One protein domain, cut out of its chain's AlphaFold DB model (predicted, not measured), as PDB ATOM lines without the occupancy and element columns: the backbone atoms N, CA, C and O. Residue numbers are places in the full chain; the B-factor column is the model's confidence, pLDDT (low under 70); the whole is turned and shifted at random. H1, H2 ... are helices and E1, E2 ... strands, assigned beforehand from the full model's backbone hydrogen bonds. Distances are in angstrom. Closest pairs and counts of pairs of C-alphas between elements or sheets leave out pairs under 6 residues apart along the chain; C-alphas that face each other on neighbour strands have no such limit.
ATOM      1  N   ILE A   2     -47.713  54.997 100.630       40.03
ATOM      2  CA  ILE A   2     -47.711  53.716 101.369       40.03
ATOM      3  C   ILE A   2     -47.057  52.651 100.478       40.03
ATOM      4  O   ILE A   2     -47.516  52.430  99.357       40.03
ATOM      5  N   GLN A   3     -45.969  52.040 100.951       49.72
ATOM      6  CA  GLN A   3     -45.272  50.967 100.238       49.72
ATOM      7  C   GLN A   3     -45.962  49.623 100.505       49.72
ATOM      8  O   GLN A   3     -46.377  49.339 101.630       49.72
ATOM      9  N   PHE A   4     -46.097  48.813  99.454       45.84
ATOM     10  CA  PHE A   4     -46.643  47.458  99.526       45.84
ATOM     11  C   PHE A   4     -45.520  46.452  99.280       45.84
ATOM     12  O   PHE A   4     -44.791  46.562  98.292       45.84
ATOM     13  N   GLU A   5     -45.408  45.452 100.153       58.62
ATOM     14  CA  GLU A   5     -44.450  44.353 100.025       58.62
ATOM     15  C   GLU A   5     -45.184  43.006 100.027       58.62
ATOM     16  O   GLU A   5     -46.009  42.740 100.905       58.62
ATOM     17  N   GLN A   6     -44.870  42.137  99.058       55.75
ATOM     18  CA  GLN A   6     -45.359  40.757  99.023       55.75
ATOM     19  C   GLN A   6     -44.260  39.811  99.519       55.75
ATOM     20  O   GLN A   6     -43.190  39.725  98.916       55.75
ATOM     21  N   VAL A   7     -44.523  39.086 100.609       52.94
ATOM     22  CA  VAL A   7     -43.531  38.211 101.256       52.94
ATOM     23  C   VAL A   7     -43.929  36.740 101.097       52.94
ATOM     24  O   VAL A   7     -45.019  36.336 101.495       52.94
ATOM     25  N   ASN A   8     -43.021  35.917 100.553       51.00
ATOM     26  CA  ASN A   8     -43.177  34.458 100.479       51.00
ATOM     27  C   ASN A   8     -42.549  33.792 101.718       51.00
ATOM     28  O   ASN A   8     -41.371  34.001 102.012       51.00
ATOM     29  N   ILE A   9     -43.328  32.990 102.447       45.91
ATOM     30  CA  ILE A   9     -42.942  32.412 103.748       45.91
ATOM     31  C   ILE A   9     -42.468  30.950 103.692       45.91
ATOM     32  O   ILE A   9     -42.286  30.348 104.752       45.91
ATOM     33  N   ASN A  10     -42.198  30.386 102.506       46.66
ATOM     34  CA  ASN A  10     -41.768  28.992 102.382       46.66
ATOM     35  C   ASN A  10     -40.503  28.705 103.236       46.66
ATOM     36  O   ASN A  10     -39.427  29.250 102.952       46.66
ATOM     37  N   PRO A  11     -40.584  27.822 104.254       36.31
ATOM     38  CA  PRO A  11     -39.506  27.601 105.220       36.31
ATOM     39  C   PRO A  11     -38.249  26.955 104.615       36.31
ATOM     40  O   PRO A  11     -37.171  27.101 105.182       36.31
ATOM     41  N   PHE A  12     -38.346  26.298 103.453       34.28
ATOM     42  CA  PHE A  12     -37.198  25.709 102.746       34.28
ATOM     43  C   PHE A  12     -36.482  26.698 101.817       34.28
ATOM     44  O   PHE A  12     -35.389  26.410 101.338       34.28
ATOM     45  N   ARG A  13     -37.077  27.872 101.570       33.47
ATOM     46  CA  ARG A  13     -36.443  28.988 100.848       33.47
ATOM     47  C   ARG A  13     -35.824  30.029 101.782       33.47
ATOM     48  O   ARG A  13     -35.104  30.902 101.316       33.47
ATOM     49  N   ARG A  14     -36.096  29.934 103.088       34.97
ATOM     50  CA  ARG A  14     -35.719  30.917 104.115       34.97
ATOM     51  C   ARG A  14     -34.490  30.522 104.944       34.97
ATOM     52  O   ARG A  14     -34.326  30.997 106.066       34.97
ATOM     53  N   ALA A  15     -33.620  29.677 104.397       27.16
ATOM     54  CA  ALA A  15     -32.272  29.544 104.931       27.16
ATOM     55  C   ALA A  15     -31.497  30.831 104.589       27.16
ATOM     56  O   ALA A  15     -31.156  31.052 103.435       27.16
ATOM     57  N   GLU A  16     -31.310  31.687 105.595       31.31
ATOM     58  CA  GLU A  16     -30.244  32.697 105.664       31.31
ATOM     59  C   GLU A  16     -30.073  33.616 104.442       31.31
ATOM     60  O   GLU A  16     -29.153  33.421 103.666       31.31
ATOM     61  N   TYR A  17     -30.866  34.685 104.316       28.14
ATOM     62  CA  TYR A  17     -30.439  35.873 103.554       28.14
ATOM     63  C   TYR A  17     -31.115  37.146 104.093       28.14
ATOM     64  O   TYR A  17     -32.220  37.516 103.704       28.14
ATOM     65  N   THR A  18     -30.435  37.832 105.009       34.34
ATOM     66  CA  THR A  18     -30.356  39.305 105.027       34.34
ATOM     67  C   THR A  18     -29.224  39.721 104.076       34.34
ATOM     68  O   THR A  18     -28.321  38.912 103.862       34.34
ATOM     69  N   PRO A  19     -29.114  40.979 103.607       38.19
ATOM     70  CA  PRO A  19     -30.092  42.050 103.367       38.19
ATOM     71  C   PRO A  19     -30.028  42.526 101.885       38.19
ATOM     72  O   PRO A  19     -28.997  42.376 101.239       38.19
ATOM     73  N   SER A  20     -31.067  43.140 101.304       28.56
ATOM     74  CA  SER A  20     -30.873  43.899 100.042       28.56
ATOM     75  C   SER A  20     -31.949  44.957  99.775       28.56
ATOM     76  O   SER A  20     -32.697  44.897  98.811       28.56
ATOM     77  N   TYR A  21     -31.949  45.999 100.605       32.41
ATOM     78  CA  TYR A  21     -32.199  47.361 100.115       32.41
ATOM     79  C   TYR A  21     -30.954  48.203 100.417       32.41
ATOM     80  O   TYR A  21     -30.970  49.153 101.193       32.41
ATOM     81  N   LEU A  22     -29.843  47.753  99.832       35.34
ATOM     82  CA  LEU A  22     -28.551  48.425  99.742       35.34
ATOM     83  C   LEU A  22     -28.104  48.315  98.277       35.34
ATOM     84  O   LEU A  22     -27.169  47.596  97.947       35.34
ATOM     85  N   GLU A  23     -28.789  49.016  97.375       41.34
ATOM     86  CA  GLU A  23     -28.036  49.649  96.294       41.34
ATOM     87  C   GLU A  23     -27.572  50.998  96.849       41.34
ATOM     88  O   GLU A  23     -28.363  51.905  97.098       41.34
ATOM     89  N   ASN A  24     -26.282  51.018  97.188       40.12
ATOM     90  CA  ASN A  24     -25.517  52.069  97.851       40.12
ATOM     91  C   ASN A  24     -25.931  53.500  97.477       40.12
ATOM     92  O   ASN A  24     -25.514  54.034  96.450       40.12
ATOM     93  N   ILE A  25     -26.605  54.167  98.411       40.75
ATOM     94  CA  ILE A  25     -26.486  55.615  98.598       40.75
ATOM     95  C   ILE A  25     -25.509  55.796  99.777       40.75
ATOM     96  O   ILE A  25     -25.912  56.197 100.861       40.75
ATOM     97  N   GLY A  26     -24.267  55.339  99.572       49.78
ATOM     98  CA  GLY A  26     -23.123  55.374 100.500       49.78
ATOM     99  C   GLY A  26     -23.340  54.885 101.946       49.78
ATOM    100  O   GLY A  26     -24.315  54.186 102.242       49.78
ATOM    101  N   ASP A  27     -22.373  55.170 102.823       59.84
ATOM    102  CA  ASP A  27     -22.385  54.749 104.227       59.84
ATOM    103  C   ASP A  27     -23.454  55.519 105.025       59.84
ATOM    104  O   ASP A  27     -23.590  56.745 104.934       59.84
ATOM    105  N   ARG A  28     -24.223  54.783 105.835       68.88
ATOM    106  CA  ARG A  28     -25.264  55.336 106.711       68.88
ATOM    107  C   ARG A  28     -24.778  55.431 108.147       68.88
ATOM    108  O   ARG A  28     -24.148  54.503 108.655       68.88
ATOM    109  N   TYR A  29     -25.138  56.520 108.816       75.81
ATOM    110  CA  TYR A  29     -24.787  56.764 110.211       75.81
ATOM    111  C   TYR A  29     -26.036  57.099 111.031       75.81
ATOM    112  O   TYR A  29     -26.841  57.923 110.589       75.81
ATOM    113  N   PRO A  30     -26.202  56.508 112.226       78.81
ATOM    114  CA  PRO A  30     -27.356  56.784 113.068       78.81
ATOM    115  C   PRO A  30     -27.290  58.216 113.616       78.81
ATOM    116  O   PRO A  30     -26.258  58.641 114.136       78.81
ATOM    117  N   ALA A  31     -28.396  58.954 113.510       83.81
ATOM    118  CA  ALA A  31     -28.474  60.358 113.918       83.81
ATOM    119  C   ALA A  31     -29.460  60.586 115.069       83.81
ATOM    120  O   ALA A  31     -29.111  61.239 116.055       83.81
ATOM    121  N   ILE A  32     -30.662  60.005 114.987       89.06
ATOM    122  CA  ILE A  32     -31.684  60.088 116.041       89.06
ATOM    123  C   ILE A  32     -32.202  58.688 116.351       89.06
ATOM    124  O   ILE A  32     -32.636  57.975 115.454       89.06
ATOM    125  N   TYR A  33     -32.210  58.308 117.622       88.69
ATOM    126  CA  TYR A  33     -32.886  57.116 118.112       88.69
ATOM    127  C   TYR A  33     -34.284  57.465 118.623       88.69
ATOM    128  O   TYR A  33     -34.434  58.234 119.572       88.69
ATOM    129  N   ILE A  34     -35.307  56.867 118.021       89.56
ATOM    130  CA  ILE A  34     -36.690  56.900 118.490       89.56
ATOM    131  C   ILE A  34     -36.887  55.754 119.484       89.56
ATOM    132  O   ILE A  34     -36.835  54.578 119.124       89.56
ATOM    133  N   LYS A  35     -37.108  56.108 120.751       85.25
ATOM    134  CA  LYS A  35     -37.260  55.178 121.882       85.25
ATOM    135  C   LYS A  35     -38.672  54.628 122.029       85.25
ATOM    136  O   LYS A  35     -38.848  53.572 122.641       85.25
ATOM    137  N   GLY A  36     -39.652  55.346 121.495       85.31
ATOM    138  CA  GLY A  36     -41.060  55.013 121.609       85.31
ATOM    139  C   GLY A  36     -41.925  55.998 120.835       85.31
ATOM    140  O   GLY A  36     -41.834  57.211 121.028       85.31
ATOM    141  N   THR A  37     -42.774  55.467 119.960       91.38
ATOM    142  CA  THR A  37     -43.832  56.221 119.292       91.38
ATOM    143  C   THR A  37     -44.977  55.306 118.875       91.38
ATOM    144  O   THR A  37     -44.763  54.153 118.505       91.38
ATOM    145  N   ASP A  38     -46.196  55.826 118.937       91.25
ATOM    146  CA  ASP A  38     -47.409  55.261 118.344       91.25
ATOM    147  C   ASP A  38     -47.821  55.998 117.057       91.25
ATOM    148  O   ASP A  38     -48.834  55.666 116.442       91.25
ATOM    149  N   LYS A  39     -47.022  56.982 116.631       92.12
ATOM    150  CA  LYS A  39     -47.310  57.851 115.495       92.12
ATOM    151  C   LYS A  39     -46.722  57.308 114.206       92.12
ATOM    152  O   LYS A  39     -45.698  56.621 114.195       92.12
ATOM    153  N   VAL A  40     -47.345  57.697 113.101       90.75
ATOM    154  CA  VAL A  40     -46.806  57.470 111.760       90.75
ATOM    155  C   VAL A  40     -45.849  58.603 111.421       90.75
ATOM    156  O   VAL A  40     -46.236  59.775 111.425       90.75
ATOM    157  N   LEU A  41     -44.607  58.231 111.131       90.81
ATOM    158  CA  LEU A  41     -43.554  59.107 110.658       90.81
ATOM    159  C   LEU A  41     -43.091  58.653 109.276       90.81
ATOM    160  O   LEU A  41     -42.924  57.461 108.994       90.81
ATOM    161  N   SER A  42     -42.795  59.629 108.433       89.44
ATOM    162  CA  SER A  42     -42.078  59.384 107.188       89.44
ATOM    163  C   SER A  42     -41.242  60.584 106.798       89.44
ATOM    164  O   SER A  42     -41.683  61.712 106.999       89.44
ATOM    165  N   ILE A  43     -40.076  60.337 106.213       84.44
ATOM    166  CA  ILE A  43     -39.298  61.358 105.516       84.44
ATOM    167  C   ILE A  43     -39.346  61.042 104.035       84.44
ATOM    168  O   ILE A  43     -38.985  59.937 103.624       84.44
ATOM    169  N   ASP A  44     -39.780  62.021 103.258       81.25
ATOM    170  CA  ASP A  44     -39.751  61.966 101.807       81.25
ATOM    171  C   ASP A  44     -39.250  63.308 101.279       81.25
ATOM    172  O   ASP A  44     -39.790  64.358 101.618       81.25
ATOM    173  N   ASP A  45     -38.164  63.255 100.512       75.69
ATOM    174  CA  ASP A  45     -37.544  64.402  99.840       75.69
ATOM    175  C   ASP A  45     -37.348  65.634 100.748       75.69
ATOM    176  O   ASP A  45     -37.744  66.756 100.440       75.69
ATOM    177  N   GLY A  46     -36.763  65.411 101.930       73.75
ATOM    178  CA  GLY A  46     -36.466  66.493 102.871       73.75
ATOM    179  C   GLY A  46     -37.665  67.020 103.664       73.75
ATOM    180  O   GLY A  46     -37.535  68.013 104.385       73.75
ATOM    181  N   ILE A  47     -38.816  66.357 103.576       77.81
ATOM    182  CA  ILE A  47     -40.015  66.673 104.349       77.81
ATOM    183  C   ILE A  47     -40.269  65.538 105.334       77.81
ATOM    184  O   ILE A  47     -40.484  64.396 104.934       77.81
ATOM    185  N   LEU A  48     -40.270  65.852 106.629       90.69
ATOM    186  CA  LEU A  48     -40.752  64.942 107.662       90.69
ATOM    187  C   LEU A  48     -42.257  65.142 107.829       90.69
ATOM    188  O   LEU A  48     -42.693  66.222 108.214       90.69
ATOM    189  N   SER A  49     -43.035  64.091 107.605       90.31
ATOM    190  CA  SER A  49     -44.460  64.064 107.921       90.31
ATOM    191  C   SER A  49     -44.695  63.300 109.223       90.31
ATOM    192  O   SER A  49     -44.256  62.155 109.359       90.31
ATOM    193  N   ILE A  50     -45.387  63.929 110.175       92.62
ATOM    194  CA  ILE A  50     -45.827  63.336 111.445       92.62
ATOM    195  C   ILE A  50     -47.353  63.373 111.466       92.62
ATOM    196  O   ILE A  50     -47.943  64.446 111.578       92.62
ATOM    197  N   GLU A  51     -48.006  62.216 111.345       85.00
ATOM    198  CA  GLU A  51     -49.478  62.120 111.291       85.00
ATOM    199  C   GLU A  51     -50.117  63.065 110.242       85.00
ATOM    200  O   GLU A  51     -51.205  63.605 110.444       85.00
ATOM    201  N   GLY A  52     -49.426  63.300 109.119       77.62
ATOM    202  CA  GLY A  52     -49.872  64.202 108.049       77.62
ATOM    203  C   GLY A  52     -49.570  65.688 108.275       77.62
ATOM    204  O   GLY A  52     -50.024  66.520 107.490       77.62
ATOM    205  N   LYS A  53     -48.831  66.048 109.332       90.06
ATOM    206  CA  LYS A  53     -48.240  67.383 109.490       90.06
ATOM    207  C   LYS A  53     -46.826  67.394 108.943       90.06
ATOM    208  O   LYS A  53     -45.993  66.615 109.398       90.06
ATOM    209  N   ASP A  54     -46.557  68.334 108.050       91.31
ATOM    210  CA  ASP A  54     -45.287  68.391 107.339       91.31
ATOM    211  C   ASP A  54     -44.328  69.412 107.957       91.31
ATOM    212  O   ASP A  54     -44.681  70.567 108.214       91.31
ATOM    213  N   ILE A  55     -43.091  68.971 108.159       90.81
ATOM    214  CA  ILE A  55     -41.970  69.734 108.696       90.81
ATOM    215  C   ILE A  55     -40.865  69.740 107.642       90.81
ATOM    216  O   ILE A  55     -40.380  68.695 107.210       90.81
ATOM    217  N   GLN A  56     -40.454  70.937 107.233       83.06
ATOM    218  CA  GLN A  56     -39.393  71.134 106.247       83.06
ATOM    219  C   GLN A  56     -38.021  70.973 106.914       83.06
ATOM    220  O   GLN A  56     -37.613  71.842 107.687       83.06
ATOM    221  N   LEU A  57     -37.295  69.894 106.607       84.19
ATOM    222  CA  LEU A  57     -36.042  69.542 107.293       84.19
ATOM    223  C   LEU A  57     -34.894  70.519 107.018       84.19
ATOM    224  O   LEU A  57     -33.982  70.633 107.830       84.19
ATOM    225  N   GLN A  58     -34.947  71.263 105.910       81.31
ATOM    226  CA  GLN A  58     -33.937  72.266 105.540       81.31
ATOM    227  C   GLN A  58     -33.755  73.388 106.578       81.31
ATOM    228  O   GLN A  58     -32.732  74.066 106.575       81.31
ATOM    229  N   ASN A  59     -34.746  73.600 107.449       82.38
ATOM    230  CA  ASN A  59     -34.726  74.657 108.460       82.38
ATOM    231  C   ASN A  59     -34.236  74.166 109.831       82.38
ATOM    232  O   ASN A  59     -34.300  74.928 110.792       82.38
ATOM    233  N   TYR A  60     -33.812  72.903 109.934       88.44
ATOM    234  CA  TYR A  60     -33.491  72.258 111.200       88.44
ATOM    235  C   TYR A  60     -32.119  71.595 111.150       88.44
ATOM    236  O   TYR A  60     -31.719  70.989 110.155       88.44
ATOM    237  N   THR A  61     -31.430  71.631 112.277       89.56
ATOM    238  CA  THR A  61     -30.399  70.654 112.629       89.56
ATOM    239  C   THR A  61     -31.038  69.389 113.209       89.56
ATOM    240  O   THR A  61     -32.192  69.394 113.643       89.56
ATOM    241  N   ILE A  62     -30.291  68.290 113.265       90.12
ATOM    242  CA  ILE A  62     -30.707  67.045 113.924       90.12
ATOM    243  C   ILE A  62     -31.080  67.289 115.396       90.12
ATOM    244  O   ILE A  62     -32.056  66.722 115.890       90.12
ATOM    245  N   GLY A  63     -30.337  68.155 116.095       89.25
ATOM    246  CA  GLY A  63     -30.630  68.547 117.473       89.25
ATOM    247  C   GLY A  63     -31.978  69.253 117.612       89.25
ATOM    248  O   GLY A  63     -32.793  68.869 118.450       89.25
ATOM    249  N   GLU A  64     -32.240  70.246 116.761       95.69
ATOM    250  CA  GLU A  64     -33.513  70.977 116.751       95.69
ATOM    251  C   GLU A  64     -34.681  70.077 116.333       95.69
ATOM    252  O   GLU A  64     -35.747  70.131 116.947       95.69
ATOM    253  N   LEU A  65     -34.474  69.194 115.351       96.19
ATOM    254  CA  LEU A  65     -35.480  68.220 114.941       96.19
ATOM    255  C   LEU A  65     -35.847  67.274 116.088       96.19
ATOM    256  O   LEU A  65     -37.021  66.973 116.284       96.19
ATOM    257  N   SER A  66     -34.868  66.820 116.876       95.88
ATOM    258  CA  SER A  66     -35.140  65.977 118.043       95.88
ATOM    259  C   SER A  66     -36.014  66.684 119.077       95.88
ATOM    260  O   SER A  66     -36.860  66.035 119.690       95.88
ATOM    261  N   ILE A  67     -35.838  67.993 119.279       96.38
ATOM    262  CA  ILE A  67     -36.705  68.785 120.163       96.38
ATOM    263  C   ILE A  67     -38.121  68.850 119.582       96.38
ATOM    264  O   ILE A  67     -39.094  68.658 120.309       96.38
ATOM    265  N   GLU A  68     -38.247  69.055 118.271       95.44
ATOM    266  CA  GLU A  68     -39.541  69.119 117.591       95.44
ATOM    267  C   GLU A  68     -40.307  67.788 117.645       95.44
ATOM    268  O   GLU A  68     -41.516  67.771 117.891       95.44
ATOM    269  N   LEU A  69     -39.605  66.660 117.494       95.12
ATOM    270  CA  LEU A  69     -40.154  65.316 117.692       95.12
ATOM    271  C   LEU A  69     -40.686  65.141 119.125       95.12
ATOM    272  O   LEU A  69     -41.822  64.698 119.312       95.12
ATOM    273  N   ILE A  70     -39.918  65.561 120.135       96.06
ATOM    274  CA  ILE A  70     -40.335  65.512 121.547       96.06
ATOM    275  C   ILE A  70     -41.573  66.386 121.790       96.06
ATOM    276  O   ILE A  70     -42.507  65.948 122.465       96.06
ATOM    277  N   ASN A  71     -41.643  67.576 121.186       95.12
ATOM    278  CA  ASN A  71     -42.823  68.447 121.253       95.12
ATOM    279  C   ASN A  71     -44.071  67.796 120.631       95.12
ATOM    280  O   ASN A  71     -45.195  68.088 121.041       95.12
ATOM    281  N   HIS A  72     -43.882  66.879 119.681       94.06
ATOM    282  CA  HIS A  72     -44.939  66.062 119.085       94.06
ATOM    283  C   HIS A  72     -45.266  64.787 119.882       94.06
ATOM    284  O   HIS A  72     -46.101  63.997 119.431       94.06
ATOM    285  N   GLY A  73     -44.671  64.600 121.065       94.19
ATOM    286  CA  GLY A  73     -44.894  63.444 121.936       94.19
ATOM    287  C   GLY A  73     -44.103  62.200 121.532       94.19
ATOM    288  O   GLY A  73     -44.491  61.096 121.898       94.19
ATOM    289  N   ILE A  74     -43.029  62.357 120.755       94.88
ATOM    290  CA  ILE A  74     -42.183  61.257 120.282       94.88
ATOM    291  C   ILE A  74     -40.924  61.209 121.146       94.88
ATOM    292  O   ILE A  74     -40.186  62.188 121.236       94.88
ATOM    293  N   GLU A  75     -40.653  60.067 121.775       92.69
ATOM    294  CA  GLU A  75     -39.441  59.910 122.575       92.69
ATOM    295  C   GLU A  75     -38.224  59.763 121.652       92.69
ATOM    296  O   GLU A  75     -38.048  58.725 121.013       92.69
ATOM    297  N   ALA A  76     -37.375  60.791 121.590       93.00
ATOM    298  CA  ALA A  76     -36.205  60.843 120.715       93.00
ATOM    299  C   ALA A  76     -34.909  61.146 121.491       93.00
ATOM    300  O   ALA A  76     -34.915  61.874 122.485       93.00
ATOM    301  N   GLU A  77     -33.786  60.590 121.035       88.44
ATOM    302  CA  GLU A  77     -32.434  60.885 121.521       88.44
ATOM    303  C   GLU A  77     -31.471  61.060 120.346       88.44
ATOM    304  O   GLU A  77     -31.480  60.272 119.406       88.44
ATOM    305  N   VAL A  78     -30.615  62.076 120.405       84.12
ATOM    306  CA  VAL A  78     -29.614  62.352 119.368       84.12
ATOM    307  C   VAL A  78     -28.325  61.591 119.660       84.12
ATOM    308  O   VAL A  78     -27.812  61.641 120.779       84.12
ATOM    309  N   PHE A  79     -27.762  60.937 118.644       78.50
ATOM    310  CA  PHE A  79     -26.457  60.291 118.770       78.50
ATOM    311  C   PHE A  79     -25.335  61.329 118.956       78.50
ATOM    312  O   PHE A  79     -25.362  62.397 118.331       78.50
ATOM    313  N   PRO A  80     -24.310  61.042 119.785       72.75
ATOM    314  CA  PRO A  80     -23.195  61.961 119.992       72.75
ATOM    315  C   PRO A  80     -22.543  62.394 118.673       72.75
ATOM    316  O   PRO A  80     -22.180  61.563 117.847       72.75
ATOM    317  N   GLY A  81     -22.377  63.705 118.486       73.50
ATOM    318  CA  GLY A  81     -21.767  64.286 117.285       73.50
ATOM    319  C   GLY A  81     -22.737  64.593 116.138       73.50
ATOM    320  O   GLY A  81     -22.385  65.399 115.285       73.50
ATOM    321  N   ALA A  82     -23.963  64.057 116.148       76.06
ATOM    322  CA  ALA A  82     -24.946  64.306 115.087       76.06
ATOM    323  C   ALA A  82     -25.743  65.609 115.274       76.06
ATOM    324  O   ALA A  82     -26.335  66.107 114.328       76.06
ATOM    325  N   GLY A  83     -25.772  66.186 116.481       72.81
ATOM    326  CA  GLY A  83     -26.706  67.269 116.824       72.81
ATOM    327  C   GLY A  83     -26.622  68.527 115.954       72.81
ATOM    328  O   GLY A  83     -27.657  69.123 115.679       72.81
ATOM    329  N   ASN A  84     -25.429  68.901 115.487       80.06
ATOM    330  CA  ASN A  84     -25.240  70.088 114.642       80.06
ATOM    331  C   ASN A  84     -25.361  69.786 113.140       80.06
ATOM    332  O   ASN A  84     -25.270  70.703 112.329       80.06
ATOM    333  N   THR A  85     -25.526  68.518 112.762       82.06
ATOM    334  CA  THR A  85     -25.713  68.121 111.368       82.06
ATOM    335  C   THR A  85     -27.066  68.639 110.874       82.06
ATOM    336  O   THR A  85     -28.051  68.546 111.611       82.06
ATOM    337  N   PRO A  86     -27.162  69.172 109.648       83.00
ATOM    338  CA  PRO A  86     -28.445  69.509 109.045       83.00
ATOM    339  C   PRO A  86     -29.391  68.308 108.972       83.00
ATOM    340  O   PRO A  86     -29.019  67.221 108.527       83.00
ATOM    341  N   ALA A  87     -30.653  68.510 109.340       85.25
ATOM    342  CA  ALA A  87     -31.662  67.458 109.309       85.25
ATOM    343  C   ALA A  87     -32.058  67.050 107.884       85.25
ATOM    344  O   ALA A  87     -32.507  65.925 107.677       85.25
ATOM    345  N   ILE A  88     -31.834  67.917 106.887       81.00
ATOM    346  CA  ILE A  88     -32.049  67.607 105.461       81.00
ATOM    347  C   ILE A  88     -31.231  66.399 104.980       81.00
ATOM    348  O   ILE A  88     -31.520  65.818 103.941       81.00
ATOM    349  N   MET A  89     -30.212  66.001 105.744       79.06
ATOM    350  CA  MET A  89     -29.354  64.868 105.422       79.06
ATOM    351  C   MET A  89     -29.940  63.513 105.816       79.06
ATOM    352  O   MET A  89     -29.369  62.484 105.442       79.06
ATOM    353  N   LEU A  90     -31.054  63.505 106.553       82.62
ATOM    354  CA  LEU A  90     -31.770  62.286 106.905       82.62
ATOM    355  C   LEU A  90     -32.205  61.523 105.654       82.62
ATOM    356  O   LEU A  90     -32.635  62.098 104.655       82.62
ATOM    357  N   VAL A  91     -32.084  60.204 105.723       81.25
ATOM    358  CA  VAL A  91     -32.496  59.303 104.652       81.25
ATOM    359  C   VAL A  91     -34.018  59.178 104.651       81.25
ATOM    360  O   VAL A  91     -34.650  59.108 105.708       81.25
ATOM    361  N   ASN A  92     -34.603  59.101 103.454       81.44
ATOM    362  CA  ASN A  92     -36.022  58.808 103.300       81.44
ATOM    363  C   ASN A  92     -36.380  57.517 104.040       81.44
ATOM    364  O   ASN A  92     -35.697  56.495 103.921       81.44
ATOM    365  N   PHE A  93     -37.476  57.552 104.785       82.62
ATOM    366  CA  PHE A  93     -37.945  56.394 105.528       82.62
ATOM    367  C   PHE A  93     -39.452  56.463 105.756       82.62
ATOM    368  O   PHE A  93     -40.064  57.524 105.659       82.62
ATOM    369  N   SER A  94     -40.037  55.332 106.134       86.12
ATOM    370  CA  SER A  94     -41.327  55.292 106.814       86.12
ATOM    371  C   SER A  94     -41.271  54.250 107.923       86.12
ATOM    372  O   SER A  94     -40.676  53.188 107.742       86.12
ATOM    373  N   ASN A  95     -41.858  54.554 109.081       88.50
ATOM    374  CA  ASN A  95     -42.018  53.567 110.150       88.50
ATOM    375  C   ASN A  95     -43.300  52.737 109.993       88.50
ATOM    376  O   ASN A  95     -43.626  51.961 110.887       88.50
ATOM    377  N   GLU A  96     -44.022  52.887 108.883       88.38
ATOM    378  CA  GLU A  96     -45.251  52.166 108.588       88.38
ATOM    379  C   GLU A  96     -45.140  51.438 107.247       88.38
ATOM    380  O   GLU A  96     -44.653  51.985 106.259       88.38
ATOM    381  N   VAL A  97     -45.630  50.200 107.196       85.38
ATOM    382  CA  VAL A  97     -45.710  49.431 105.948       85.38
ATOM    383  C   VAL A  97     -46.889  48.464 105.972       85.38
ATOM    384  O   VAL A  97     -47.296  47.973 107.032       85.38
ATOM    385  N   LEU A  98     -47.432  48.181 104.790       84.50
ATOM    386  CA  LEU A  98     -48.413  47.122 104.588       84.50
ATOM    387  C   LEU A  98     -47.723  45.886 104.015       84.50
ATOM    388  O   LEU A  98     -47.075  45.940 102.969       84.50
ATOM    389  N   VAL A  99     -47.891  44.764 104.706       82.44
ATOM    390  CA  VAL A  99     -47.291  43.482 104.346       82.44
ATOM    391  C   VAL A  99     -48.388  42.541 103.893       82.44
ATOM    392  O   VAL A  99     -49.315  42.244 104.645       82.44
ATOM    393  N   ILE A 100     -48.266  42.051 102.665       84.25
ATOM    394  CA  ILE A 100     -49.142  41.013 102.134       84.25
ATOM    395  C   ILE A 100     -48.416  39.683 102.302       84.25
ATOM    396  O   ILE A 100     -47.363  39.451 101.701       84.25
ATOM    397  N   THR A 101     -48.978  38.812 103.137       79.19
ATOM    398  CA  THR A 101     -48.404  37.499 103.442       79.19
ATOM    399  C   THR A 101     -49.303  36.408 102.892       79.19
ATOM    400  O   THR A 101     -50.466  36.311 103.278       79.19
ATOM    401  N   GLU A 102     -48.758  35.573 102.013       79.44
ATOM    402  CA  GLU A 102     -49.413  34.335 101.589       79.44
ATOM    403  C   GLU A 102     -49.237  33.269 102.675       79.44
ATOM    404  O   GLU A 102     -48.119  33.022 103.116       79.44
ATOM    405  N   ILE A 103     -50.325  32.647 103.120       74.00
ATOM    406  CA  ILE A 103     -50.321  31.573 104.112       74.00
ATOM    407  C   ILE A 103     -50.313  30.230 103.383       74.00
ATOM    408  O   ILE A 103     -51.266  29.881 102.688       74.00
ATOM    409  N   ASP A 104     -49.234  29.470 103.563       73.00
ATOM    410  CA  ASP A 104     -49.015  28.162 102.930       73.00
ATOM    411  C   ASP A 104     -49.139  26.981 103.908       73.00
ATOM    412  O   ASP A 104     -48.997  25.822 103.514       73.00
ATOM    413  N   ARG A 105     -49.395  27.261 105.193       70.88
ATOM    414  CA  ARG A 105     -49.464  26.265 106.269       70.88
ATOM    415  C   ARG A 105     -50.341  26.717 107.433       70.88
ATOM    416  O   ARG A 105     -50.491  27.909 107.684       70.88
ATOM    417  N   SER A 106     -50.832  25.747 108.201       73.94
ATOM    418  CA  SER A 106     -51.621  25.957 109.418       73.94
ATOM    419  C   SER A 106     -51.182  24.970 110.512       73.94
ATOM    420  O   SER A 106     -51.004  23.789 110.207       73.94
ATOM    421  N   PRO A 107     -50.973  25.410 111.770       77.06
ATOM    422  CA  PRO A 107     -51.050  26.794 112.238       77.06
ATOM    423  C   PRO A 107     -49.858  27.645 111.769       77.06
ATOM    424  O   PRO A 107     -48.743  27.147 111.599       77.06
ATOM    425  N   PHE A 108     -50.083  28.947 111.619       77.00
ATOM    426  CA  PHE A 108     -49.060  29.932 111.276       77.00
ATOM    427  C   PHE A 108     -48.861  30.931 112.421       77.00
ATOM    428  O   PHE A 108     -49.824  31.453 112.971       77.00
ATOM    429  N   GLU A 109     -47.612  31.203 112.798       79.00
ATOM    430  CA  GLU A 109     -47.299  32.165 113.861       79.00
ATOM    431  C   GLU A 109     -47.173  33.589 113.295       79.00
ATOM    432  O   GLU A 109     -46.302  33.851 112.463       79.00
ATOM    433  N   LEU A 110     -47.986  34.527 113.791       73.81
ATOM    434  CA  LEU A 110     -48.039  35.914 113.307       73.81
ATOM    435  C   LEU A 110     -46.706  36.658 113.473       73.81
ATOM    436  O   LEU A 110     -46.333  37.454 112.616       73.81
ATOM    437  N   ARG A 111     -45.929  36.336 114.512       73.19
ATOM    438  CA  ARG A 111     -44.583  36.896 114.748       73.19
ATOM    439  C   ARG A 111     -43.564  36.599 113.638       73.19
ATOM    440  O   ARG A 111     -42.482  37.188 113.611       73.19
ATOM    441  N   LEU A 112     -43.861  35.647 112.747       75.44
ATOM    442  CA  LEU A 112     -43.011  35.321 111.597       75.44
ATOM    443  C   LEU A 112     -43.221  36.276 110.416       75.44
ATOM    444  O   LEU A 112     -42.397  36.280 109.491       75.44
ATOM    445  N   ILE A 113     -44.290  37.075 110.453       76.62
ATOM    446  CA  ILE A 113     -44.536  38.145 109.494       76.62
ATOM    447  C   ILE A 113     -43.589  39.285 109.842       76.62
ATOM    448  O   ILE A 113     -43.642  39.862 110.925       76.62
ATOM    449  N   LYS A 114     -42.672  39.580 108.927       74.44
ATOM    450  CA  LYS A 114     -41.699  40.665 109.048       74.44
ATOM    451  C   LYS A 114     -41.569  41.313 107.679       74.44
ATOM    452  O   LYS A 114     -41.454  40.589 106.692       74.44
ATOM    453  N   SER A 115     -41.572  42.638 107.632       70.94
ATOM    454  CA  SER A 115     -41.310  43.394 106.401       70.94
ATOM    455  C   SER A 115     -39.824  43.664 106.246       70.94
ATOM    456  O   SER A 115     -39.206  44.129 107.199       70.94
ATOM    457  N   SER A 116     -39.263  43.449 105.055       63.78
ATOM    458  CA  SER A 116     -37.881  43.851 104.769       63.78
ATOM    459  C   SER A 116     -37.721  45.363 104.600       63.78
ATOM    460  O   SER A 116     -36.647  45.894 104.874       63.78
ATOM    461  N   GLN A 117     -38.800  46.064 104.254       64.88
ATOM    462  CA  GLN A 117     -38.818  47.517 104.067       64.88
ATOM    463  C   GLN A 117     -38.759  48.299 105.391       64.88
ATOM    464  O   GLN A 117     -38.271  49.423 105.417       64.88
ATOM    465  N   LEU A 118     -39.170  47.686 106.508       65.81
ATOM    466  CA  LEU A 118     -39.011  48.245 107.861       65.81
ATOM    467  C   LEU A 118     -37.636  47.953 108.496       65.81
ATOM    468  O   LEU A 118     -37.213  48.664 109.407       65.81
ATOM    469  N   ILE A 119     -36.954  46.882 108.068       51.78
ATOM    470  CA  ILE A 119     -35.872  46.233 108.839       51.78
ATOM    471  C   ILE A 119     -34.615  47.093 109.008       51.78
ATOM    472  O   ILE A 119     -33.907  46.913 109.993       51.78
ATOM    473  N   ASN A 120     -34.343  48.046 108.118       52.91
ATOM    474  CA  ASN A 120     -33.091  48.810 108.188       52.91
ATOM    475  C   ASN A 120     -33.031  49.790 109.366       52.91
ATOM    476  O   ASN A 120     -31.938  50.172 109.767       52.91
ATOM    477  N   ASN A 121     -34.180  50.152 109.940       55.78
ATOM    478  CA  ASN A 121     -34.243  51.212 110.940       55.78
ATOM    479  C   ASN A 121     -34.658  50.691 112.322       55.78
ATOM    480  O   ASN A 121     -34.461  51.385 113.310       55.78
ATOM    481  N   VAL A 122     -35.206  49.477 112.442       59.84
ATOM    482  CA  VAL A 122     -35.679  48.926 113.725       59.84
ATOM    483  C   VAL A 122     -34.532  48.245 114.474       59.84
ATOM    484  O   VAL A 122     -34.041  47.196 114.061       59.84
ATOM    485  N   PHE A 123     -34.122  48.806 115.613       60.66
ATOM    486  CA  PHE A 123     -33.073  48.223 116.454       60.66
ATOM    487  C   PHE A 123     -33.612  47.107 117.352       60.66
ATOM    488  O   PHE A 123     -34.518  47.332 118.145       60.66
ATOM    489  N   GLY A 124     -32.993  45.925 117.312       61.53
ATOM    490  CA  GLY A 124     -33.285  44.822 118.235       61.53
ATOM    491  C   GLY A 124     -34.377  43.867 117.745       61.53
ATOM    492  O   GLY A 124     -34.494  43.598 116.552       61.53
ATOM    493  N   ASP A 125     -35.142  43.290 118.675       68.31
ATOM    494  CA  ASP A 125     -36.168  42.299 118.336       68.31
ATOM    495  C   ASP A 125     -37.369  42.955 117.644       68.31
ATOM    496  O   ASP A 125     -38.104  43.729 118.254       68.31
ATOM    497  N   TYR A 126     -37.577  42.603 116.374       70.69
ATOM    498  CA  TYR A 126     -38.672  43.101 115.542       70.69
ATOM    499  C   TYR A 126     -40.026  43.010 116.251       70.69
ATOM    500  O   TYR A 126     -40.807  43.950 116.204       70.69
ATOM    501  N   TRP A 127     -40.288  41.903 116.947       70.94
ATOM    502  CA  TRP A 127     -41.576  41.676 117.601       70.94
ATOM    503  C   TRP A 127     -41.865  42.677 118.724       70.94
ATOM    504  O   TRP A 127     -42.985  43.153 118.858       70.94
ATOM    505  N   ASN A 128     -40.845  43.046 119.499       72.19
ATOM    506  CA  ASN A 128     -41.005  43.966 120.627       72.19
ATOM    507  C   ASN A 128     -40.983  45.444 120.212       72.19
ATOM    508  O   ASN A 128     -41.294  46.315 121.023       72.19
ATOM    509  N   ASN A 129     -40.584  45.725 118.970       77.50
ATOM    510  CA  ASN A 129     -40.368  47.079 118.463       77.50
ATOM    511  C   ASN A 129     -41.275  47.427 117.274       77.50
ATOM    512  O   ASN A 129     -41.165  48.523 116.726       77.50
ATOM    513  N   VAL A 130     -42.161  46.511 116.870       81.25
ATOM    514  CA  VAL A 130     -43.115  46.701 115.774       81.25
ATOM    515  C   VAL A 130     -44.497  46.228 116.203       81.25
ATOM    516  O   VAL A 130     -44.727  45.044 116.437       81.25
ATOM    517  N   ASN A 131     -45.448  47.155 116.218       86.50
ATOM    518  CA  ASN A 131     -46.856  46.835 116.385       86.50
ATOM    519  C   ASN A 131     -47.412  46.337 115.051       86.50
ATOM    520  O   ASN A 131     -47.391  47.062 114.058       86.50
ATOM    521  N   SER A 132     -47.911  45.101 115.025       83.12
ATOM    522  CA  SER A 132     -48.464  44.479 113.818       83.12
ATOM    523  C   SER A 132     -49.954  44.213 114.001       83.12
ATOM    524  O   SER A 132     -50.353  43.525 114.939       83.12
ATOM    525  N   VAL A 133     -50.785  44.755 113.112       86.19
ATOM    526  CA  VAL A 133     -52.246  44.613 113.151       86.19
ATOM    527  C   VAL A 133     -52.722  44.003 111.843       86.19
ATOM    528  O   VAL A 133     -52.389  44.494 110.768       86.19
ATOM    529  N   ILE A 134     -53.520  42.940 111.919       84.50
ATOM    530  CA  ILE A 134     -54.189  42.381 110.740       84.50
ATOM    531  C   ILE A 134     -55.302  43.346 110.336       84.50
ATOM    532  O   ILE A 134     -56.200  43.618 111.132       84.50
ATOM    533  N   ILE A 135     -55.228  43.870 109.115       84.62
ATOM    534  CA  ILE A 135     -56.223  44.811 108.580       84.62
ATOM    535  C   ILE A 135     -57.159  44.151 107.573       84.62
ATOM    536  O   ILE A 135     -58.291  44.594 107.410       84.62
ATOM    537  N   GLU A 136     -56.711  43.069 106.938       80.75
ATOM    538  CA  GLU A 136     -57.516  42.297 106.004       80.75
ATOM    539  C   GLU A 136     -57.178  40.814 106.150       80.75
ATOM    540  O   GLU A 136     -56.012  40.410 106.113       80.75
ATOM    541  N   ASN A 137     -58.216  40.004 106.345       75.38
ATOM    542  CA  ASN A 137     -58.114  38.556 106.432       75.38
ATOM    543  C   ASN A 137     -58.991  37.953 105.336       75.38
ATOM    544  O   ASN A 137     -60.163  37.656 105.559       75.38
ATOM    545  N   ASN A 138     -58.412  37.803 104.147       70.75
ATOM    546  CA  ASN A 138     -59.093  37.186 103.003       70.75
ATOM    547  C   ASN A 138     -59.076  35.657 103.064       70.75
ATOM    548  O   ASN A 138     -59.628  34.975 102.206       70.75
ATOM    549  N   SER A 139     -58.447  35.122 104.100       61.88
ATOM    550  CA  SER A 139     -58.500  33.731 104.492       61.88
ATOM    551  C   SER A 139     -59.740  33.489 105.359       61.88
ATOM    552  O   SER A 139     -59.982  34.224 106.315       61.88
ATOM    553  N   ASN A 140     -60.458  32.384 105.143       65.38
ATOM    554  CA  ASN A 140     -61.332  31.795 106.171       65.38
ATOM    555  C   ASN A 140     -60.463  31.263 107.329       65.38
ATOM    556  O   ASN A 140     -60.273  30.057 107.484       65.38
ATOM    557  N   SER A 141     -59.815  32.162 108.068       69.94
ATOM    558  CA  SER A 141     -58.867  31.840 109.128       69.94
ATOM    559  C   SER A 141     -59.318  32.374 110.464       69.94
ATOM    560  O   SER A 141     -59.746  33.521 110.585       69.94
ATOM    561  N   ILE A 142     -59.153  31.529 111.471       73.62
ATOM    562  CA  ILE A 142     -59.402  31.847 112.865       73.62
ATOM    563  C   ILE A 142     -58.090  32.364 113.450       73.62
ATOM    564  O   ILE A 142     -57.048  31.713 113.344       73.62
ATOM    565  N   ILE A 143     -58.146  33.545 114.054       74.44
ATOM    566  CA  ILE A 143     -57.031  34.114 114.807       74.44
ATOM    567  C   ILE A 143     -57.265  33.773 116.272       74.44
ATOM    568  O   ILE A 143     -58.286  34.158 116.842       74.44
ATOM    569  N   ASP A 144     -56.321  33.061 116.872       75.94
ATOM    570  CA  ASP A 144     -56.294  32.830 118.311       75.94
ATOM    571  C   ASP A 144     -54.907  33.190 118.840       75.94
ATOM    572  O   ASP A 144     -53.890  32.578 118.489       75.94
ATOM    573  N   SER A 145     -54.879  34.214 119.691       76.31
ATOM    574  CA  SER A 145     -53.659  34.771 120.267       76.31
ATOM    575  C   SER A 145     -52.665  35.204 119.169       76.31
ATOM    576  O   SER A 145     -52.970  36.091 118.375       76.31
ATOM    577  N   GLU A 146     -51.485  34.581 119.097       76.06
ATOM    578  CA  GLU A 146     -50.428  34.880 118.114       76.06
ATOM    579  C   GLU A 146     -50.411  33.899 116.931       76.06
ATOM    580  O   GLU A 146     -49.450  33.864 116.155       76.06
ATOM    581  N   LYS A 147     -51.440  33.052 116.805       80.38
ATOM    582  CA  LYS A 147     -51.516  32.011 115.782       80.38
ATOM    583  C   LYS A 147     -52.729  32.194 114.887       80.38
ATOM    584  O   LYS A 147     -53.816  32.565 115.322       80.38
ATOM    585  N   LEU A 148     -52.513  31.875 113.623       77.25
ATOM    586  CA  LEU A 148     -53.521  31.841 112.587       77.25
ATOM    587  C   LEU A 148     -53.777  30.387 112.191       77.25
ATOM    588  O   LEU A 148     -52.838  29.637 111.913       77.25
ATOM    589  N   TYR A 149     -55.049  30.000 112.180       76.94
ATOM    590  CA  TYR A 149     -55.518  28.663 111.832       76.94
ATOM    591  C   TYR A 149     -56.393  28.743 110.582       76.94
ATOM    592  O   TYR A 149     -57.395  29.454 110.582       76.94
ATOM    593  N   THR A 150     -56.039  28.009 109.529       72.69
ATOM    594  CA  THR A 150     -56.885  27.834 108.334       72.69
ATOM    595  C   THR A 150     -57.692  26.536 108.448       72.69
ATOM    596  O   THR A 150     -57.206  25.548 108.999       72.69
ATOM    597  N   GLU A 151     -58.918  26.515 107.910       60.41
ATOM    598  CA  GLU A 151     -59.818  25.346 107.981       60.41
ATOM    599  C   GLU A 151     -59.483  24.203 106.992       60.41
ATOM    600  O   GLU A 151     -60.185  23.197 106.955       60.41
ATOM    601  N   SER A 152     -58.427  24.305 106.173       57.62
ATOM    602  CA  SER A 152     -57.987  23.226 105.263       57.62
ATOM    603  C   SER A 152     -56.603  23.500 104.656       57.62
ATOM    604  O   SER A 152     -56.086  24.613 104.788       57.62
ATOM    605  N   ASP A 153     -56.045  22.500 103.953       53.72
ATOM    606  CA  ASP A 153     -54.802  22.507 103.145       53.72
ATOM    607  C   ASP A 153     -54.798  23.540 101.986       53.72
ATOM    608  O   ASP A 153     -54.106  23.373 100.980       53.72
ATOM    609  N   TYR A 154     -55.617  24.589 102.075       53.03
ATOM    610  CA  TYR A 154     -55.753  25.637 101.074       53.03
ATOM    611  C   TYR A 154     -54.476  26.476 100.997       53.03
ATOM    612  O   TYR A 154     -54.211  27.336 101.836       53.03
ATOM    613  N   ILE A 155     -53.711  26.211  99.943       54.53
ATOM    614  CA  ILE A 155     -52.550  26.977  99.496       54.53
ATOM    615  C   ILE A 155     -53.068  28.227  98.765       54.53
ATOM    616  O   ILE A 155     -53.862  28.096  97.833       54.53
ATOM    617  N   GLY A 156     -52.631  29.423  99.177       58.03
ATOM    618  CA  GLY A 156     -52.865  30.669  98.426       58.03
ATOM    619  C   GLY A 156     -53.756  31.728  99.087       58.03
ATOM    620  O   GLY A 156     -54.160  32.675  98.416       58.03
ATOM    621  N   ASN A 157     -54.073  31.610 100.381       70.75
ATOM    622  CA  ASN A 157     -54.762  32.688 101.098       70.75
ATOM    623  C   ASN A 157     -53.784  33.800 101.477       70.75
ATOM    624  O   ASN A 157     -52.670  33.519 101.912       70.75
ATOM    625  N   THR A 158     -54.211  35.058 101.378       78.12
ATOM    626  CA  THR A 158     -53.399  36.206 101.797       78.12
ATOM    627  C   THR A 158     -53.993  36.898 103.011       78.12
ATOM    628  O   THR A 158     -55.191  37.188 103.045       78.12
ATOM    629  N   ILE A 159     -53.133  37.254 103.956       80.12
ATOM    630  CA  ILE A 159     -53.438  38.236 104.995       80.12
ATOM    631  C   ILE A 159     -52.694  39.531 104.703       80.12
ATOM    632  O   ILE A 159     -51.564  39.510 104.208       80.12
ATOM    633  N   VAL A 160     -53.321  40.651 105.042       85.44
ATOM    634  CA  VAL A 160     -52.672  41.958 105.011       85.44
ATOM    635  C   VAL A 160     -52.472  42.419 106.442       85.44
ATOM    636  O   VAL A 160     -53.431  42.592 107.203       85.44
ATOM    637  N   THR A 161     -51.214  42.620 106.813       83.62
ATOM    638  CA  THR A 161     -50.830  43.162 108.110       83.62
ATOM    639  C   THR A 161     -50.247  44.550 107.945       83.62
ATOM    640  O   THR A 161     -49.384  44.807 107.108       83.62
ATOM    641  N   LYS A 162     -50.711  45.465 108.785       87.50
ATOM    642  CA  LYS A 162     -50.135  46.786 108.953       87.50
ATOM    643  C   LYS A 162     -49.093  46.726 110.055       87.50
ATOM    644  O   LYS A 162     -49.415  46.351 111.180       87.50
ATOM    645  N   HIS A 163     -47.861  47.078 109.724       87.44
ATOM    646  CA  HIS A 163     -46.742  47.093 110.654       87.44
ATOM    647  C   HIS A 163     -46.368  48.542 110.950       87.44
ATOM    648  O   HIS A 163     -46.198  49.328 110.022       87.44
ATOM    649  N   LEU A 164     -46.231  48.876 112.232       89.81
ATOM    650  CA  LEU A 164     -45.805  50.182 112.720       89.81
ATOM    651  C   LEU A 164     -44.612  50.005 113.661       89.81
ATOM    652  O   LEU A 164     -44.761  49.472 114.762       89.81
ATOM    653  N   ALA A 165     -43.430  50.442 113.241       87.25
ATOM    654  CA  ALA A 165     -42.261  50.460 114.106       87.25
ATOM    655  C   ALA A 165     -42.401  51.540 115.182       87.25
ATOM    656  O   ALA A 165     -42.595  52.720 114.886       87.25
ATOM    657  N   THR A 166     -42.268  51.115 116.436       89.50
ATOM    658  CA  THR A 166     -42.379  51.966 117.625       89.50
ATOM    659  C   THR A 166     -41.016  52.409 118.142       89.50
ATOM    660  O   THR A 166     -40.928  53.430 118.820       89.50
ATOM    661  N   LYS A 167     -39.951  51.664 117.807       86.12
ATOM    662  CA  LYS A 167     -38.557  52.004 118.123       86.12
ATOM    663  C   LYS A 167     -37.670  51.798 116.911       86.12
ATOM    664  O   LYS A 167     -37.665  50.714 116.327       86.12
ATOM    665  N   PHE A 168     -36.928  52.828 116.531       83.38
ATOM    666  CA  PHE A 168     -36.108  52.812 115.324       83.38
ATOM    667  C   PHE A 168     -35.085  53.951 115.313       83.38
ATOM    668  O   PHE A 168     -35.175  54.873 116.117       83.38
ATOM    669  N   CYS A 169     -34.115  53.898 114.404       83.69
ATOM    670  CA  CYS A 169     -33.182  54.986 114.144       83.69
ATOM    671  C   CYS A 169     -33.527  55.735 112.862       83.69
ATOM    672  O   CYS A 169     -33.981  55.161 111.872       83.69
ATOM    673  N   LEU A 170     -33.289  57.038 112.912       86.25
ATOM    674  CA  LEU A 170     -33.199  57.906 111.756       86.25
ATOM    675  C   LEU A 170     -31.726  58.038 111.396       86.25
ATOM    676  O   LEU A 170     -30.925  58.508 112.212       86.25
ATOM    677  N   ASP A 171     -31.395  57.629 110.180       83.06
ATOM    678  CA  ASP A 171     -30.029  57.629 109.678       83.06
ATOM    679  C   ASP A 171     -29.789  58.819 108.746       83.06
ATOM    680  O   ASP A 171     -30.689  59.263 108.031       83.06
ATOM    681  N   ILE A 172     -28.547  59.293 108.714       77.38
ATOM    682  CA  ILE A 172     -28.009  60.180 107.676       77.38
ATOM    683  C   ILE A 172     -27.122  59.375 106.719       77.38
ATOM    684  O   ILE A 172     -26.607  58.321 107.087       77.38
ATOM    685  N   THR A 173     -26.912  59.876 105.503       70.75
ATOM    686  CA  THR A 173     -25.986  59.286 104.514       70.75
ATOM    687  C   THR A 173     -24.841  60.242 104.185       70.75
ATOM    688  O   THR A 173     -25.030  61.459 104.090       70.75
ATOM    689  N   ASP A 174     -23.650  59.685 103.976       59.19
ATOM    690  CA  ASP A 174     -22.478  60.364 103.409       59.19
ATOM    691  C   ASP A 174     -22.727  61.012 102.035       59.19
ATOM    692  O   ASP A 174     -22.176  62.069 101.736       59.19
ATOM    693  N   VAL A 175     -23.623  60.470 101.212       51.41
ATOM    694  CA  VAL A 175     -24.019  61.097  99.943       51.41
ATOM    695  C   VAL A 175     -24.726  62.431 100.191       51.41
ATOM    696  O   VAL A 175     -24.560  63.373  99.413       51.41
ATOM    697  N   ASN A 176     -25.459  62.547 101.300       47.31
ATOM    698  CA  ASN A 176     -26.064  63.804 101.724       47.31
ATOM    699  C   ASN A 176     -25.061  64.710 102.463       47.31
ATOM    700  O   ASN A 176     -25.196  65.924 102.350       47.31
ATOM    701  N   LEU A 177     -24.026  64.158 103.124       44.53
ATOM    702  CA  LEU A 177     -22.864  64.932 103.619       44.53
ATOM    703  C   LEU A 177     -22.155  65.638 102.456       44.53
ATOM    704  O   LEU A 177     -21.759  66.793 102.576       44.53
ATOM    705  N   ILE A 178     -22.019  64.960 101.311       37.56
ATOM    706  CA  ILE A 178     -21.369  65.527 100.125       37.56
ATOM    707  C   ILE A 178     -22.185  66.691  99.552       37.56
ATOM    708  O   ILE A 178     -21.586  67.633  99.059       37.56
ATOM    709  N   ARG A 179     -23.523  66.701  99.657       37.59
ATOM    710  CA  ARG A 179     -24.373  67.804  99.154       37.59
ATOM    711  C   ARG A 179     -24.242  69.118  99.940       37.59
ATOM    712  O   ARG A 179     -24.661  70.151  99.431       37.59
TER     713      ARG A 179
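What this domain is: This is residues 2 to 179 of the 211 residues of an uncharacterized protein of Chryseobacterium sp (UniProt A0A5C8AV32). Picture two lobes end to end along one long axis: in one, a strongly twisted sheet of E1, E7, E11 and E8 with the small hairpin E9 and E10 at its far end; in the other, the sheet E6, E2, E12 with H1 packed on one face of it, and the small sheet E3, E4, E5. The strand E11 of the first lobe runs on into E12 of the second, and a long loop, residues 8 to 27, leads from E1 to E2, its residues 12 to 17 standing free. The printed part has 178 residues with three named helices and twelve named strands, in the order E1 E2 E3 E4 E5 H1 E6 E7 H2 E8 E9 E10 E11 E12 H3; the four-stranded sheet is mixed and the other sheets are antiparallel. The class is mixed, helices and strands, with under half of the residues, 87 of 178, in named elements. The whole is compact, with a radius of gyration of the C-alphas of 18.2 A, yet elongated, with spans of 58 by 32 by 24 A.

Where its parts are: Find C-alpha 4 at (-46.643, 47.458, 99.526), where E1, residues 4 to 7, begins. After the loop, look for E2, residues 28 to 36, 21.7 A long, which bends by 58 degrees at residue 31. E3, residues 41 to 44, E4, residues 47 to 50, and E5, residues 53 to 56, follow. H1, residues 62 to 71, starts at C-alpha 62 at (-30.707, 67.045, 113.924) and is 14.2 A long; E6, residues 75 to 78, comes next. E7, residues 96 to 103, spans 21.7 A. Then come H2, residues 126 to 129, E8, residues 130 to 137, 19.5 A long, E9, residues 141 to 144, and E10, residues 147 to 150. E11, residues 157 to 165, is 25.3 A long; E12, residues 168 to 173, 16.2 A long, and H3, residues 174 to 178, close the list, with C-alpha 178 at (-21.369, 65.527, 100.125).

How they stand to each other: Begin with the sheet in the order E1, E7, E11, E8. E1 and E7 are parallel, with N 100 and O 5 2.9 A apart; E7 and E11 are antiparallel, with N 99 and O 161 at 2.8 A; E11 and E8 are antiparallel, with N 133 and O 162 at 2.9 A. E7, H2 and E8 form a split strand-helix-strand unit, two strands running the same way with E11 between them, and its crossover is right-handed. H2 only grazes this sheet. In the hairpin of E9 and E10, N 142 and O 149 are 2.9 A apart, and residues 108 to 109 pair antiparallel with residues 147 to 148 of E10. E11 runs on into E12 at 76 degrees. There, E2 is the inner strand between E6 and E12, with N 33 and O 77 at 2.8 A and N 34 and O 168 at 2.8 A. H1 is on one face of this sheet, making two layers, at a height over the sheet of 8.2 A; the closest C-alphas of H1 and E6, those of Ser 66 and Ala 76, are 5.9 A apart. H1 is also on the sheet E3, E4, E5, a meander, each strand the antiparallel neighbour of the one before, with N 49 and O 42 at 2.8 A and N 55 and O 48 at 2.8 A. H3 is not on the sheet E6, E2, E12, but only just, with 4 pairs of C-alphas within 10 A. In H1 and H3 every O i to N i+4 pair is within hydrogen-bond range; H2 is too short for such a pair.

The domain as a whole: The C-alphas farthest apart, those of Asn 84 and Ser 152, are 57.9 A apart. The printed part has no cut. The links from E1 to E2, E6 to E7 and E7 to H2 are long. The mean pLDDT of the printed part is 73.1, and 52 residues are under 70: residues 2 to 28, 116 to 125, 139 to 141, 151 to 156 and 174 to 179.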